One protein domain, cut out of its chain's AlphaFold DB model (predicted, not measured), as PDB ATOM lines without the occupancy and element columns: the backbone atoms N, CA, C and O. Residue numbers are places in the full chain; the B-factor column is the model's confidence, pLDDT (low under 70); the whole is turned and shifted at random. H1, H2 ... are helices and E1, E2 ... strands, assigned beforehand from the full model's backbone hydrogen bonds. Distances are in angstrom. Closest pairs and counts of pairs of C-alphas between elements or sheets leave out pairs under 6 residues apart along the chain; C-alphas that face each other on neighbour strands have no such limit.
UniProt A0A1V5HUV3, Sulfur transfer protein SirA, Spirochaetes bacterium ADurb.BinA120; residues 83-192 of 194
ATOM      1  N   ILE A  83     -53.813   1.359  -1.452       85.50
ATOM      2  CA  ILE A  83     -52.854   0.383  -0.908       85.50
ATOM      3  C   ILE A  83     -51.647   0.222  -1.838       85.50
ATOM      4  O   ILE A  83     -50.509   0.163  -1.372       85.50
ATOM      5  N   GLY A  84     -51.891   0.170  -3.149       81.75
ATOM      6  CA  GLY A  84     -50.845   0.075  -4.162       81.75
ATOM      7  C   GLY A  84     -49.885   1.262  -4.101       81.75
ATOM      8  O   GLY A  84     -48.675   1.070  -3.997       81.75
ATOM      9  N   ARG A  85     -50.426   2.486  -4.041       83.50
ATOM     10  CA  ARG A  85     -49.630   3.716  -3.885       83.50
ATOM     11  C   ARG A  85     -48.788   3.720  -2.609       83.50
ATOM     12  O   ARG A  85     -47.605   4.045  -2.671       83.50
ATOM     13  N   ILE A  86     -49.355   3.309  -1.471       86.56
ATOM     14  CA  ILE A  86     -48.610   3.215  -0.204       86.56
ATOM     15  C   ILE A  86     -47.447   2.223  -0.328       86.56
ATOM     16  O   ILE A  86     -46.313   2.558   0.012       86.56
ATOM     17  N   LYS A  87     -47.698   1.017  -0.857       85.56
ATOM     18  CA  LYS A  87     -46.650   0.002  -1.064       85.56
ATOM     19  C   LYS A  87     -45.540   0.509  -1.986       85.56
ATOM     20  O   LYS A  87     -44.369   0.265  -1.705       85.56
ATOM     21  N   PHE A  88     -45.898   1.227  -3.049       83.94
ATOM     22  CA  PHE A  88     -44.936   1.808  -3.981       83.94
ATOM     23  C   PHE A  88     -44.047   2.866  -3.311       83.94
ATOM     24  O   PHE A  88     -42.823   2.819  -3.445       83.94
ATOM     25  N   ILE A  89     -44.633   3.768  -2.515       84.94
ATOM     26  CA  ILE A  89     -43.876   4.769  -1.747       84.94
ATOM     27  C   ILE A  89     -42.928   4.080  -0.761       84.94
ATOM     28  O   ILE A  89     -41.742   4.402  -0.720       84.94
ATOM     29  N   LEU A  90     -43.416   3.088  -0.008       88.38
ATOM     30  CA  LEU A  90     -42.596   2.337   0.948       88.38
ATOM     31  C   LEU A  90     -41.443   1.595   0.269       88.38
ATOM     32  O   LEU A  90     -40.333   1.571   0.798       88.38
ATOM     33  N   LEU A  91     -41.676   1.019  -0.913       86.81
ATOM     34  CA  LEU A  91     -40.618   0.428  -1.725       86.81
ATOM     35  C   LEU A  91     -39.557   1.475  -2.081       86.81
ATOM     36  O   LEU A  91     -38.371   1.222  -1.871       86.81
ATOM     37  N   GLY A  92     -39.972   2.646  -2.571       83.44
ATOM     38  CA  GLY A  92     -39.070   3.751  -2.893       83.44
ATOM     39  C   GLY A  92     -38.229   4.186  -1.693       83.44
ATOM     40  O   GLY A  92     -37.002   4.244  -1.796       83.44
ATOM     41  N   VAL A  93     -38.864   4.402  -0.537       87.94
ATOM     42  CA  VAL A  93     -38.183   4.741   0.725       87.94
ATOM     43  C   VAL A  93     -37.177   3.653   1.099       87.94
ATOM     44  O   VAL A  93     -36.014   3.956   1.352       87.94
ATOM     45  N   ARG A  94     -37.574   2.376   1.056       88.31
ATOM     46  CA  ARG A  94     -36.694   1.242   1.376       88.31
ATOM     47  C   ARG A  94     -35.453   1.199   0.483       88.31
ATOM     48  O   ARG A  94     -34.356   0.957   0.982       88.31
ATOM     49  N   LEU A  95     -35.615   1.421  -0.821       85.62
ATOM     50  CA  LEU A  95     -34.502   1.439  -1.775       85.62
ATOM     51  C   LEU A  95     -33.536   2.604  -1.494       85.62
ATOM     52  O   LEU A  95     -32.321   2.401  -1.489       85.62
ATOM     53  N   HIS A  96     -34.049   3.798  -1.187       85.62
ATOM     54  CA  HIS A  96     -33.215   4.963  -0.863       85.62
ATOM     55  C   HIS A  96     -32.507   4.829   0.490       85.62
ATOM     56  O   HIS A  96     -31.324   5.151   0.589       85.62
ATOM     57  N   VAL A  97     -33.177   4.284   1.509       86.25
ATOM     58  CA  VAL A  97     -32.556   3.989   2.811       86.25
ATOM     59  C   VAL A  97     -31.405   2.997   2.643       86.25
ATOM     60  O   VAL A  97     -30.320   3.234   3.165       86.25
ATOM     61  N   ARG A  98     -31.585   1.925   1.853       84.19
ATOM     62  CA  ARG A  98     -30.496   0.981   1.538       84.19
ATOM     63  C   ARG A  98     -29.301   1.677   0.887       84.19
ATOM     64  O   ARG A  98     -28.170   1.442   1.307       84.19
ATOM     65  N   LYS A  99     -29.544   2.556  -0.093       82.38
ATOM     66  CA  LYS A  99     -28.492   3.360  -0.737       82.38
ATOM     67  C   LYS A  99     -27.734   4.217   0.287       82.38
ATOM     68  O   LYS A  99     -26.508   4.226   0.265       82.38
ATOM     69  N   ALA A 100     -28.446   4.888   1.195       81.50
ATOM     70  CA  ALA A 100     -27.838   5.717   2.237       81.50
ATOM     71  C   ALA A 100     -26.978   4.890   3.207       81.50
ATOM     72  O   ALA A 100     -25.827   5.239   3.451       81.50
ATOM     73  N   VAL A 101     -27.479   3.750   3.694       81.25
ATOM     74  CA  VAL A 101     -26.708   2.858   4.581       81.25
ATOM     75  C   VAL A 101     -25.423   2.381   3.900       81.25
ATOM     76  O   VAL A 101     -24.348   2.474   4.486       81.25
ATOM     77  N   LEU A 102     -25.499   1.943   2.641       80.12
ATOM     78  CA  LEU A 102     -24.321   1.497   1.887       80.12
ATOM     79  C   LEU A 102     -23.295   2.607   1.628       80.12
ATOM     80  O   LEU A 102     -22.131   2.300   1.402       80.12
ATOM     81  N   SER A 103     -23.703   3.877   1.658       74.31
ATOM     82  CA  SER A 103     -22.771   5.005   1.530       74.31
ATOM     83  C   SER A 103     -21.982   5.297   2.813       74.31
ATOM     84  O   SER A 103     -20.954   5.963   2.750       74.31
ATOM     85  N   ILE A 104     -22.450   4.793   3.960       77.88
ATOM     86  CA  ILE A 104     -21.873   5.057   5.287       77.88
ATOM     87  C   ILE A 104     -21.046   3.862   5.779       77.88
ATOM     88  O   ILE A 104     -20.010   4.038   6.415       77.88
ATOM     89  N   VAL A 105     -21.495   2.633   5.505       73.69
ATOM     90  CA  VAL A 105     -20.824   1.415   5.984       73.69
ATOM     91  C   VAL A 105     -19.688   1.024   5.022       73.69
ATOM     92  O   VAL A 105     -19.918   1.008   3.813       73.69
ATOM     93  N   PRO A 106     -18.489   0.631   5.507       63.97
ATOM     94  CA  PRO A 106     -17.358   0.199   4.674       63.97
ATOM     95  C   PRO A 106     -17.561  -1.219   4.096       63.97
ATOM     96  O   PRO A 106     -16.734  -2.114   4.263       63.97
ATOM     97  N   ILE A 107     -18.693  -1.450   3.432       65.00
ATOM     98  CA  ILE A 107     -18.987  -2.664   2.661       65.00
ATOM     99  C   ILE A 107     -18.429  -2.480   1.238       65.00
ATOM    100  O   ILE A 107     -18.162  -1.360   0.804       65.00
ATOM    101  N   LYS A 108     -18.224  -3.581   0.498       68.75
ATOM    102  CA  LYS A 108     -17.752  -3.563  -0.898       68.75
ATOM    103  C   LYS A 108     -18.479  -2.481  -1.720       68.75
ATOM    104  O   LYS A 108     -19.688  -2.573  -1.927       68.75
ATOM    105  N   LYS A 109     -17.723  -1.491  -2.214       84.50
ATOM    106  CA  LYS A 109     -18.220  -0.392  -3.058       84.50
ATOM    107  C   LYS A 109     -18.970  -0.972  -4.261       84.50
ATOM    108  O   LYS A 109     -18.397  -1.743  -5.032       84.50
ATOM    109  N   ILE A 110     -20.241  -0.611  -4.418       90.25
ATOM    110  CA  ILE A 110     -21.021  -0.957  -5.610       90.25
ATOM    111  C   ILE A 110     -20.446  -0.175  -6.790       90.25
ATOM    112  O   ILE A 110     -20.293   1.043  -6.711       90.25
ATOM    113  N   ARG A 111     -20.083  -0.884  -7.861       92.69
ATOM    114  CA  ARG A 111     -19.487  -0.293  -9.068       92.69
ATOM    115  C   ARG A 111     -20.208  -0.678 -10.347       92.69
ATOM    116  O   ARG A 111     -20.000  -0.017 -11.350       92.69
ATOM    117  N   TYR A 112     -21.025  -1.723 -10.330       95.62
ATOM    118  CA  TYR A 112     -21.689  -2.234 -11.522       95.62
ATOM    119  C   TYR A 112     -23.186  -2.293 -11.281       95.62
ATOM    120  O   TYR A 112     -23.612  -2.783 -10.238       95.62
ATOM    121  N   LEU A 113     -23.978  -1.799 -12.226       96.38
ATOM    122  CA  LEU A 113     -25.431  -1.729 -12.124       96.38
ATOM    123  C   LEU A 113     -26.050  -2.447 -13.317       96.38
ATOM    124  O   LEU A 113     -25.775  -2.078 -14.454       96.38
ATOM    125  N   ILE A 114     -26.892  -3.443 -13.066       97.25
ATOM    126  CA  ILE A 114     -27.761  -4.030 -14.091       97.25
ATOM    127  C   ILE A 114     -29.085  -3.266 -14.066       97.25
ATOM    128  O   ILE A 114     -29.730  -3.203 -13.015       97.25
ATOM    129  N   THR A 115     -29.472  -2.680 -15.198       96.06
ATOM    130  CA  THR A 115     -30.774  -2.023 -15.382       96.06
ATOM    131  C   THR A 115     -31.806  -3.002 -15.927       96.06
ATOM    132  O   THR A 115     -31.463  -4.059 -16.455       96.06
ATOM    133  N   PHE A 116     -33.084  -2.654 -15.797       95.94
ATOM    134  CA  PHE A 116     -34.208  -3.477 -16.238       95.94
ATOM    135  C   PHE A 116     -35.210  -2.624 -16.998       95.94
ATOM    136  O   PHE A 116     -35.376  -1.442 -16.695       95.94
ATOM    137  N   VAL A 117     -35.927  -3.256 -17.925       94.69
ATOM    138  CA  VAL A 117     -36.947  -2.600 -18.757       94.69
ATOM    139  C   VAL A 117     -38.147  -2.070 -17.957       94.69
ATOM    140  O   VAL A 117     -38.903  -1.242 -18.463       94.69
ATOM    141  N   SER A 118     -38.344  -2.538 -16.717       93.44
ATOM    142  CA  SER A 118     -39.395  -2.073 -15.807       93.44
ATOM    143  C   SER A 118     -39.023  -2.311 -14.330       93.44
ATOM    144  O   SER A 118     -38.144  -3.114 -14.001       93.44
ATOM    145  N   ILE A 119     -39.706  -1.614 -13.407       92.50
ATOM    146  CA  ILE A 119     -39.563  -1.854 -11.958       92.50
ATOM    147  C   ILE A 119     -40.001  -3.281 -11.585       92.50
ATOM    148  O   ILE A 119     -39.240  -3.953 -10.879       92.50
ATOM    149  N   PRO A 120     -41.186  -3.773 -12.015       93.12
ATOM    150  CA  PRO A 120     -41.597  -5.144 -11.731       93.12
ATOM    151  C   PRO A 120     -40.572  -6.186 -12.180       93.12
ATOM    152  O   PRO A 120     -40.274  -7.096 -11.404       93.12
ATOM    153  N   GLU A 121     -39.978  -6.005 -13.361       95.50
ATOM    154  CA  GLU A 121     -38.996  -6.927 -13.923       95.50
ATOM    155  C   GLU A 121     -37.727  -7.019 -13.069       95.50
ATOM    156  O   GLU A 121     -37.307  -8.114 -12.684       95.50
ATOM    157  N   GLY A 122     -37.160  -5.880 -12.665       95.81
ATOM    158  CA  GLY A 122     -35.974  -5.882 -11.807       95.81
ATOM    159  C   GLY A 122     -36.233  -6.433 -10.402       95.81
ATOM    160  O   GLY A 122     -35.390  -7.131  -9.843       95.81
ATOM    161  N   LEU A 123     -37.424  -6.213  -9.835       94.94
ATOM    162  CA  LEU A 123     -37.799  -6.819  -8.551       94.94
ATOM    163  C   LEU A 123     -38.083  -8.322  -8.665       94.94
ATOM    164  O   LEU A 123     -37.906  -9.059  -7.693       94.94
ATOM    165  N   ARG A 124     -38.579  -8.783  -9.818       96.00
ATOM    166  CA  ARG A 124     -38.746 -10.209 -10.117       96.00
ATOM    167  C   ARG A 124     -37.377 -10.881 -10.191       96.00
ATOM    168  O   ARG A 124     -37.206 -11.930  -9.574       96.00
ATOM    169  N   ALA A 125     -36.414 -10.245 -10.861       97.19
ATOM    170  CA  ALA A 125     -35.028 -10.699 -10.933       97.19
ATOM    171  C   ALA A 125     -34.363 -10.756  -9.547       97.19
ATOM    172  O   ALA A 125     -33.784 -11.782  -9.204       97.19
ATOM    173  N   ASP A 126     -34.520  -9.710  -8.725       96.88
ATOM    174  CA  ASP A 126     -34.021  -9.647  -7.339       96.88
ATOM    175  C   ASP A 126     -34.475 -10.864  -6.513       96.88
ATOM    176  O   ASP A 126     -33.656 -11.621  -5.993       96.88
ATOM    177  N   ARG A 127     -35.794 -11.112  -6.476       96.44
ATOM    178  CA  ARG A 127     -36.383 -12.239  -5.730       96.44
ATOM    179  C   ARG A 127     -35.965 -13.599  -6.276       96.44
ATOM    180  O   ARG A 127     -35.835 -14.552  -5.511       96.44
ATOM    181  N   TRP A 128     -35.824 -13.712  -7.593       97.50
ATOM    182  CA  TRP A 128     -35.413 -14.961  -8.219       97.50
ATOM    183  C   TRP A 128     -33.951 -15.283  -7.903       97.50
ATOM    184  O   TRP A 128     -33.659 -16.399  -7.495       97.50
ATOM    185  N   LEU A 129     -33.039 -14.313  -7.989       97.31
ATOM    186  CA  LEU A 129     -31.638 -14.517  -7.607       97.31
ATOM    187  C   LEU A 129     -31.506 -14.930  -6.133       97.31
ATOM    188  O   LEU A 129     -30.784 -15.886  -5.835       97.31
ATOM    189  N   ASP A 130     -32.269 -14.291  -5.240       94.44
ATOM    190  CA  ASP A 130     -32.340 -14.672  -3.826       94.44
ATOM    191  C   ASP A 130     -32.808 -16.127  -3.641       94.44
ATOM    192  O   ASP A 130     -32.234 -16.860  -2.828       94.44
ATOM    193  N   SER A 131     -33.812 -16.576  -4.409       95.69
ATOM    194  CA  SER A 131     -34.313 -17.958  -4.347       95.69
ATOM    195  C   SER A 131     -33.314 -18.986  -4.884       95.69
ATOM    196  O   SER A 131     -33.322 -20.132  -4.442       95.69
ATOM    197  N   GLN A 132     -32.405 -18.571  -5.771       95.38
ATOM    198  CA  GLN A 132     -31.267 -19.377  -6.231       95.38
ATOM    199  C   GLN A 132     -30.075 -19.361  -5.252       95.38
ATOM    200  O   GLN A 132     -28.996 -19.858  -5.581       95.38
ATOM    201  N   GLY A 133     -30.219 -18.742  -4.074       92.75
ATOM    202  CA  GLY A 133     -29.144 -18.601  -3.090       92.75
ATOM    203  C   GLY A 133     -28.044 -17.616  -3.502       92.75
ATOM    204  O   GLY A 133     -26.984 -17.583  -2.876       92.75
ATOM    205  N   LYS A 134     -28.263 -16.801  -4.544       89.44
ATOM    206  CA  LYS A 134     -27.310 -15.783  -4.998       89.44
ATOM    207  C   LYS A 134     -27.572 -14.495  -4.225       89.44
ATOM    208  O   LYS A 134     -28.638 -13.918  -4.350       89.44
ATOM    209  N   ARG A 135     -26.600 -14.053  -3.422       84.38
ATOM    210  CA  ARG A 135     -26.705 -12.851  -2.563       84.38
ATOM    211  C   ARG A 135     -25.625 -11.801  -2.848       84.38
ATOM    212  O   ARG A 135     -25.264 -11.019  -1.974       84.38
ATOM    213  N   GLY A 136     -25.053 -11.837  -4.050       87.69
ATOM    214  CA  GLY A 136     -23.999 -10.910  -4.479       87.69
ATOM    215  C   GLY A 136     -24.516  -9.553  -4.963       87.69
ATOM    216  O   GLY A 136     -23.725  -8.632  -5.168       87.69
ATOM    217  N   HIS A 137     -25.832  -9.428  -5.145       94.50
ATOM    218  CA  HIS A 137     -26.493  -8.226  -5.634       94.50
ATOM    219  C   HIS A 137     -27.200  -7.456  -4.518       94.50
ATOM    220  O   HIS A 137     -27.535  -7.991  -3.462       94.50
ATOM    221  N   VAL A 138     -27.479  -6.185  -4.788       93.38
ATOM    222  CA  VAL A 138     -28.387  -5.373  -3.978       93.38
ATOM    223  C   VAL A 138     -29.323  -4.566  -4.869       93.38
ATOM    224  O   VAL A 138     -28.877  -3.842  -5.756       93.38
ATOM    225  N   ALA A 139     -30.631  -4.660  -4.623       94.31
ATOM    226  CA  ALA A 139     -31.604  -3.794  -5.279       94.31
ATOM    227  C   ALA A 139     -31.481  -2.343  -4.783       94.31
ATOM    228  O   ALA A 139     -31.583  -2.073  -3.579       94.31
ATOM    229  N   LEU A 140     -31.300  -1.416  -5.723       92.50
ATOM    230  CA  LEU A 140     -31.097   0.018  -5.504       92.50
ATOM    231  C   LEU A 140     -31.997   0.842  -6.438       92.50
ATOM    232  O   LEU A 140     -32.443   0.324  -7.466       92.50
ATOM    233  N   PRO A 141     -32.283   2.117  -6.110       89.88
ATOM    234  CA  PRO A 141     -32.950   2.992  -7.063       89.88
ATOM    235  C   PRO A 141     -32.018   3.255  -8.250       89.88
ATOM    236  O   PRO A 141     -30.804   3.400  -8.071       89.88
ATOM    237  N   VAL A 142     -32.587   3.326  -9.452       88.12
ATOM    238  CA  VAL A 142     -31.825   3.702 -10.647       88.12
ATOM    239  C   VAL A 142     -31.230   5.114 -10.481       88.12
ATOM    240  O   VAL A 142     -31.926   6.009  -9.995       88.12
ATOM    241  N   PRO A 143     -29.949   5.335 -10.826       86.25
ATOM    242  CA  PRO A 143     -29.366   6.675 -10.859       86.25
ATOM    243  C   PRO A 143     -30.055   7.582 -11.889       86.25
ATOM    244  O   PRO A 143     -30.416   7.132 -12.979       86.25
ATOM    245  N   SER A 144     -30.195   8.868 -11.560       83.44
ATOM    246  CA  SER A 144     -30.821   9.878 -12.429       83.44
ATOM    247  C   SER A 144     -30.069  10.106 -13.742       83.44
ATOM    248  O   SER A 144     -30.652  10.555 -14.725       83.44
ATOM    249  N   GLU A 145     -28.776   9.786 -13.757       82.12
ATOM    250  CA  GLU A 145     -27.887   9.834 -14.913       82.12
ATOM    251  C   GLU A 145     -28.238   8.764 -15.961       82.12
ATOM    252  O   GLU A 145     -27.902   8.930 -17.128       82.12
ATOM    253  N   ILE A 146     -28.913   7.679 -15.556       78.50
ATOM    254  CA  ILE A 146     -29.395   6.626 -16.464       78.50
ATOM    255  C   ILE A 146     -30.796   6.972 -16.971       78.50
ATOM    256  O   ILE A 146     -31.070   6.899 -18.165       78.50
ATOM    257  N   THR A 147     -31.705   7.339 -16.065       76.88
ATOM    258  CA  THR A 147     -33.065   7.747 -16.425       76.88
ATOM    259  C   THR A 147     -33.620   8.741 -15.419       76.88
ATOM    260  O   THR A 147     -33.410   8.627 -14.215       76.88
ATOM    261  N   ARG A 148     -34.395   9.708 -15.917       72.06
ATOM    262  CA  ARG A 148     -35.106  10.690 -15.081       72.06
ATOM    263  C   ARG A 148     -36.333  10.097 -14.377       72.06
ATOM    264  O   ARG A 148     -36.976  10.789 -13.593       72.06
ATOM    265  N   ARG A 149     -36.699   8.847 -14.681       78.88
ATOM    266  CA  ARG A 149     -37.881   8.165 -14.135       78.88
ATOM    267  C   ARG A 149     -37.518   7.219 -12.996       78.88
ATOM    268  O   ARG A 149     -36.373   6.812 -12.837       78.88
ATOM    269  N   CYS A 150     -38.522   6.833 -12.211       77.88
ATOM    270  CA  CYS A 150     -38.355   5.785 -11.214       77.88
ATOM    271  C   CYS A 150     -37.965   4.463 -11.888       77.88
ATOM    272  O   CYS A 150     -38.578   4.051 -12.871       77.88
ATOM    273  N   GLY A 151     -36.986   3.776 -11.312       86.69
ATOM    274  CA  GLY A 151     -36.492   2.493 -11.792       86.69
ATOM    275  C   GLY A 151     -35.748   1.756 -10.688       86.69
ATOM    276  O   GLY A 151     -35.438   2.326  -9.635       86.69
ATOM    277  N   VAL A 152     -35.464   0.483 -10.935       92.75
ATOM    278  CA  VAL A 152     -34.681  -0.364 -10.034       92.75
ATOM    279  C   VAL A 152     -33.470  -0.899 -10.783       92.75
ATOM    280  O   VAL A 152     -33.554  -1.222 -11.966       92.75
ATOM    281  N   VAL A 153     -32.346  -0.986 -10.083       95.75
ATOM    282  CA  VAL A 153     -31.129  -1.631 -10.574       95.75
ATOM    283  C   VAL A 153     -30.674  -2.684  -9.583       95.75
ATOM    284  O   VAL A 153     -30.913  -2.558  -8.380       95.75
ATOM    285  N   LEU A 154     -29.977  -3.698 -10.085       97.00
ATOM    286  CA  LEU A 154     -29.208  -4.604  -9.243       97.00
ATOM    287  C   LEU A 154     -27.750  -4.157  -9.238       97.00
ATOM    288  O   LEU A 154     -27.091  -4.138 -10.276       97.00
ATOM    289  N   GLY A 155     -27.270  -3.755  -8.064       95.38
ATOM    290  CA  GLY A 155     -25.906  -3.306  -7.838       95.38
ATOM    291  C   GLY A 155     -24.970  -4.444  -7.446       95.38
ATOM    292  O   GLY A 155     -25.323  -5.280  -6.618       95.38
ATOM    293  N   PHE A 156     -23.760  -4.429  -7.998       95.25
ATOM    294  CA  PHE A 156     -22.690  -5.391  -7.750       95.25
ATOM    295  C   PHE A 156     -21.363  -4.673  -7.500       95.25
ATOM    296  O   PHE A 156     -21.103  -3.582  -8.016       95.25
ATOM    297  N   SER A 157     -20.484  -5.319  -6.740       93.12
ATOM    298  CA  SER A 157     -19.123  -4.821  -6.499       93.12
ATOM    299  C   SER A 157     -18.106  -5.299  -7.544       93.12
ATOM    300  O   SER A 157     -17.142  -4.591  -7.830       93.12
ATOM    301  N   GLY A 158     -18.321  -6.480  -8.138       93.25
ATOM    302  CA  GLY A 158     -17.397  -7.111  -9.084       93.25
ATOM    303  C   GLY A 158     -17.919  -7.159 -10.521       93.25
ATOM    304  O   GLY A 158     -19.065  -7.535 -10.759       93.25
ATOM    305  N   ARG A 159     -17.040  -6.859 -11.489       94.31
ATOM    306  CA  ARG A 159     -17.351  -6.865 -12.932       94.31
ATOM    307  C   ARG A 159     -17.852  -8.222 -13.405       94.31
ATOM    308  O   ARG A 159     -18.912  -8.323 -14.011       94.31
ATOM    309  N   GLU A 160     -17.087  -9.267 -13.106       94.38
ATOM    310  CA  GLU A 160     -17.373 -10.619 -13.591       94.38
ATOM    311  C   GLU A 160     -18.659 -11.188 -12.995       94.38
ATOM    312  O   GLU A 160     -19.386 -11.920 -13.659       94.38
ATOM    313  N   GLU A 161     -18.981 -10.821 -11.756       94.88
ATOM    314  CA  GLU A 161     -20.244 -11.200 -11.129       94.88
ATOM    315  C   GLU A 161     -21.440 -10.509 -11.793       94.88
ATOM    316  O   GLU A 161     -22.431 -11.177 -12.089       94.88
ATOM    317  N   ALA A 162     -21.323  -9.213 -12.108       96.00
ATOM    318  CA  ALA A 162     -22.345  -8.483 -12.852       96.00
ATOM    319  C   ALA A 162     -22.546  -9.076 -14.257       96.00
ATOM    320  O   ALA A 162     -23.674  -9.375 -14.638       96.00
ATOM    321  N   LYS A 163     -21.458  -9.339 -15.003       96.50
ATOM    322  CA  LYS A 163     -21.523  -9.966 -16.338       96.50
ATOM    323  C   LYS A 163     -22.177 -11.348 -16.289       96.50
ATOM    324  O   LYS A 163     -23.067 -11.633 -17.086       96.50
ATOM    325  N   ARG A 164     -21.759 -12.209 -15.353       95.88
ATOM    326  CA  ARG A 164     -22.352 -13.547 -15.186       95.88
ATOM    327  C   ARG A 164     -23.828 -13.471 -14.825       95.88
ATOM    328  O   ARG A 164     -24.613 -14.229 -15.377       95.88
ATOM    329  N   THR A 165     -24.203 -12.561 -13.928       97.06
ATOM    330  CA  THR A 165     -25.602 -12.396 -13.522       97.06
ATOM    331  C   THR A 165     -26.456 -11.856 -14.663       97.06
ATOM    332  O   THR A 165     -27.550 -12.360 -14.875       97.06
ATOM    333  N   TYR A 166     -25.947 -10.903 -15.449       96.94
ATOM    334  CA  TYR A 166     -26.633 -10.405 -16.641       96.94
ATOM    335  C   TYR A 166     -26.941 -11.538 -17.629       96.94
ATOM    336  O   TYR A 166     -28.093 -11.717 -18.012       96.94
ATOM    337  N   ARG A 167     -25.936 -12.355 -17.985       95.81
ATOM    338  CA  ARG A 167     -26.133 -13.500 -18.892       95.81
ATOM    339  C   ARG A 167     -27.097 -14.528 -18.306       95.81
ATOM    340  O   ARG A 167     -28.031 -14.936 -18.980       95.81
ATOM    341  N   LEU A 168     -26.944 -14.852 -17.023       96.12
ATOM    342  CA  LEU A 168     -27.847 -15.765 -16.327       96.12
ATOM    343  C   LEU A 168     -29.309 -15.294 -16.385       96.12
ATOM    344  O   LEU A 168     -30.204 -16.107 -16.596       96.12
ATOM    345  N   LEU A 169     -29.559 -13.999 -16.187       96.81
ATOM    346  CA  LEU A 169     -30.897 -13.416 -16.287       96.81
ATOM    347  C   LEU A 169     -31.447 -13.539 -17.715       96.81
ATOM    348  O   LEU A 169     -32.579 -13.991 -17.883       96.81
ATOM    349  N   MET A 170     -30.638 -13.223 -18.730       94.19
ATOM    350  CA  MET A 170     -31.012 -13.382 -20.144       94.19
ATOM    351  C   MET A 170     -31.377 -14.840 -20.480       94.19
ATOM    352  O   MET A 170     -32.442 -15.093 -21.046       94.19
ATOM    353  N   ASP A 171     -30.547 -15.799 -20.062       95.00
ATOM    354  CA  ASP A 171     -30.759 -17.237 -20.291       95.00
ATOM    355  C   ASP A 171     -32.049 -17.747 -19.627       95.00
ATOM    356  O   ASP A 171     -32.692 -18.674 -20.117       95.00
ATOM    357  N   ASN A 172     -32.465 -17.103 -18.532       95.75
ATOM    358  CA  ASN A 172     -33.675 -17.432 -17.776       95.75
ATOM    359  C   ASN A 172     -34.873 -16.530 -18.120       95.75
ATOM    360  O   ASN A 172     -35.806 -16.418 -17.325       95.75
ATOM    361  N   LYS A 173     -34.870 -15.905 -19.307       92.56
ATOM    362  CA  LYS A 173     -36.000 -15.113 -19.835       92.56
ATOM    363  C   LYS A 173     -36.398 -13.932 -18.939       92.56
ATOM    364  O   LYS A 173     -37.569 -13.572 -18.823       92.56
ATOM    365  N   PHE A 174     -35.415 -13.327 -18.284       96.00
ATOM    366  CA  PHE A 174     -35.545 -11.974 -17.754       96.00
ATOM    367  C   PHE A 174     -35.114 -10.960 -18.812       96.00
ATOM    368  O   PHE A 174     -34.349 -11.291 -19.711       96.00
ATOM    369  N   ALA A 175     -35.563  -9.717 -18.671       94.75
ATOM    370  CA  ALA A 175     -35.235  -8.596 -19.540       94.75
ATOM    371  C   ALA A 175     -34.377  -7.543 -18.807       94.75
ATOM    372  O   ALA A 175     -34.846  -6.426 -18.545       94.75
ATOM    373  N   PRO A 176     -33.117  -7.869 -18.443       95.81
ATOM    374  CA  PRO A 176     -32.156  -6.830 -18.113       95.81
ATOM    375  C   PRO A 176     -31.893  -5.988 -19.372       95.81
ATOM    376  O   PRO A 176     -31.825  -6.507 -20.484       95.81
ATOM    377  N   GLU A 177     -31.785  -4.675 -19.205       93.25
ATOM    378  CA  GLU A 177     -31.658  -3.754 -20.335       93.25
ATOM    379  C   GLU A 177     -30.191  -3.535 -20.697       93.25
ATOM    380  O   GLU A 177     -29.813  -3.776 -21.840       93.25
ATOM    381  N   ASP A 178     -29.379  -3.100 -19.730       93.75
ATOM    382  CA  ASP A 178     -27.967  -2.771 -19.902       93.75
ATOM    383  C   ASP A 178     -27.181  -2.992 -18.596       93.75
ATOM    384  O   ASP A 178     -27.747  -3.133 -17.507       93.75
ATOM    385  N   VAL A 179     -25.849  -2.991 -18.701       95.94
ATOM    386  CA  VAL A 179     -24.944  -2.957 -17.546       95.94
ATOM    387  C   VAL A 179     -24.164  -1.650 -17.563       95.94
ATOM    388  O   VAL A 179     -23.585  -1.290 -18.584       95.94
ATOM    389  N   TYR A 180     -24.119  -0.954 -16.432       95.19
ATOM    390  CA  TYR A 180     -23.383   0.297 -16.257       95.19
ATOM    391  C   TYR A 180     -22.258   0.145 -15.239       95.19
ATOM    392  O   TYR A 180     -22.387  -0.608 -14.273       95.19
ATOM    393  N   VAL A 181     -21.173   0.890 -15.437       94.81
ATOM    394  CA  VAL A 181     -20.056   1.036 -14.502       94.81
ATOM    395  C   VAL A 181     -20.112   2.422 -13.873       94.81
ATOM    396  O   VAL A 181     -20.240   3.422 -14.574       94.81
ATOM    397  N   MET A 182     -20.014   2.479 -12.547       90.62
ATOM    398  CA  MET A 182     -19.824   3.708 -11.789       90.62
ATOM    399  C   MET A 182     -18.330   4.029 -11.714       90.62
ATOM    400  O   MET A 182     -17.558   3.327 -11.049       90.62
ATOM    401  N   GLU A 183     -17.935   5.104 -12.384       86.25
ATOM    402  CA  GLU A 183     -16.566   5.607 -12.419       86.25
ATOM    403  C   GLU A 183     -16.199   6.286 -11.092       86.25
ATOM    404  O   GLU A 183     -17.041   6.874 -10.411       86.25
ATOM    405  N   ASP A 184     -14.914   6.282 -10.723       76.81
ATOM    406  CA  ASP A 184     -14.469   6.895  -9.459       76.81
ATOM    407  C   ASP A 184     -14.695   8.410  -9.393       76.81
ATOM    408  O   ASP A 184     -14.798   8.965  -8.302       76.81
ATOM    409  N   ARG A 185     -14.824   9.068 -10.551       71.88
ATOM    410  CA  ARG A 185     -15.119  10.504 -10.677       71.88
ATOM    411  C   ARG A 185     -16.621  10.825 -10.700       71.88
ATOM    412  O   ARG A 185     -16.988  11.941 -11.043       71.88
ATOM    413  N   GLY A 186     -17.484   9.860 -10.371       69.69
ATOM    414  CA  GLY A 186     -18.938  10.050 -10.300       69.69
ATOM    415  C   GLY A 186     -19.681   9.914 -11.634       69.69
ATOM    416  O   GLY A 186     -20.879  10.163 -11.679       69.69
ATOM    417  N   GLY A 187     -18.996   9.515 -12.710       82.94
ATOM    418  CA  GLY A 187     -19.618   9.238 -14.009       82.94
ATOM    419  C   GLY A 187     -20.226   7.835 -14.100       82.94
ATOM    420  O   GLY A 187     -19.883   6.944 -13.321       82.94
ATOM    421  N   LEU A 188     -21.102   7.633 -15.086       90.00
ATOM    422  CA  LEU A 188     -21.657   6.331 -15.456       90.00
ATOM    423  C   LEU A 188     -21.316   6.027 -16.915       90.00
ATOM    424  O   LEU A 188     -21.575   6.843 -17.797       90.00
ATOM    425  N   SER A 189     -20.743   4.853 -17.167       92.12
ATOM    426  CA  SER A 189     -20.420   4.373 -18.513       92.12
ATOM    427  C   SER A 189     -21.111   3.037 -18.778       92.12
ATOM    428  O   SER A 189     -21.301   2.227 -17.870       92.12
ATOM    429  N   LYS A 190     -21.540   2.796 -20.019       92.19
ATOM    430  CA  LYS A 190     -22.157   1.520 -20.399       92.19
ATOM    431  C   LYS A 190     -21.074   0.459 -20.586       92.19
ATOM    432  O   LYS A 190     -20.126   0.655 -21.343       92.19
ATOM    433  N   LEU A 191     -21.228  -0.677 -19.914       92.31
ATOM    434  CA  LEU A 191     -20.359  -1.835 -20.063       92.31
ATOM    435  C   LEU A 191     -20.822  -2.676 -21.252       92.31
ATOM    436  O   LEU A 191     -21.925  -3.221 -21.243       92.31
ATOM    437  N   MET A 192     -19.950  -2.842 -22.243       87.50
ATOM    438  CA  MET A 192     -20.191  -3.781 -23.335       87.50
ATOM    439  C   MET A 192     -20.116  -5.218 -22.801       87.50
ATOM    440  O   MET A 192     -19.098  -5.638 -22.236       87.50
TER     441      MET A 192
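What this domain is: This is residues 83 to 192 of the 194 residues of the protein "Sulfur transfer protein SirA" of Spirochaetes bacterium ADurb.BinA120 (UniProt A0A1V5HUV3). A strongly twisted sheet of five strands has H2 and H3 over one face, while the long helix H1 passes edge strand E2 and sticks out with residues 83 to 90. The 110 printed residues include three named helices and five named strands, in the order H1 E1 H2 E2 E3 H3 E4 E5. The sheet, E2 E3 E1 E4 E5, is antiparallel; the class is mixed, and H2 and H3 on one face of the sheet make two layers. The whole is compact, with a radius of gyration of the C-alphas of 13.4 A and spans of 39 by 33 by 27 A.

Where its parts are: The strands are E2, residues 138 to 141, E3, 152 to 156, E1, 112 to 116, E4, 176 to 182, 17.4 A long, and E5, 188 to 190, ending at C-alpha 190 (-22.157, 1.520, -20.399). H1, residues 83 to 104, runs 31.9 A from C-alpha 83 (-52.854, 0.383, -0.908). H2, 119 to 131, measures 18.6 A and H3, 159 to 171, 18.5 A.

How they stand to each other: Within hydrogen-bond range are N 140 and O 153 in hairpin E2-E3, 2.9 A, N 114 and O 154 between E1 and E3, 2.9 A, N 115 and O 178 between E1 and E4, 2.9 A, and N 181 and O 189 in hairpin E4-E5, 2.8 A. E1-H2-E2 and E3-H3-E4 are split strand-helix-strand units, same-way strands with another strand between them, with right-handed crossovers. H2 is over E3 and E1 at a height over the sheet of 8.6 A; its closest C-alphas to E3 are Ile 119 and Val 152, 5.5 A. H3 runs along the strands, at 4 degrees to E1 on the local plane; the closest C-alphas are Tyr 112 and Ala 162, 6.4 A. H2 and H3 are close but not clearly touching, Ala 125 and Leu 169 having the closest C-alphas, 7.3 A. H1 stands up from the sheet at 54 degrees, its closest C-alphas to E2 being Leu 95 and Leu 140, 5.2 A. In H1, H2 and H3 every O i to N i+4 pair is within hydrogen-bond range.

The domain as a whole: The C-alphas farthest apart, Ile 83 and Arg 185, are 40.3 A apart. The printed part has no cut and no long link. Residues 106 to 108 and 186 have pLDDT under 70.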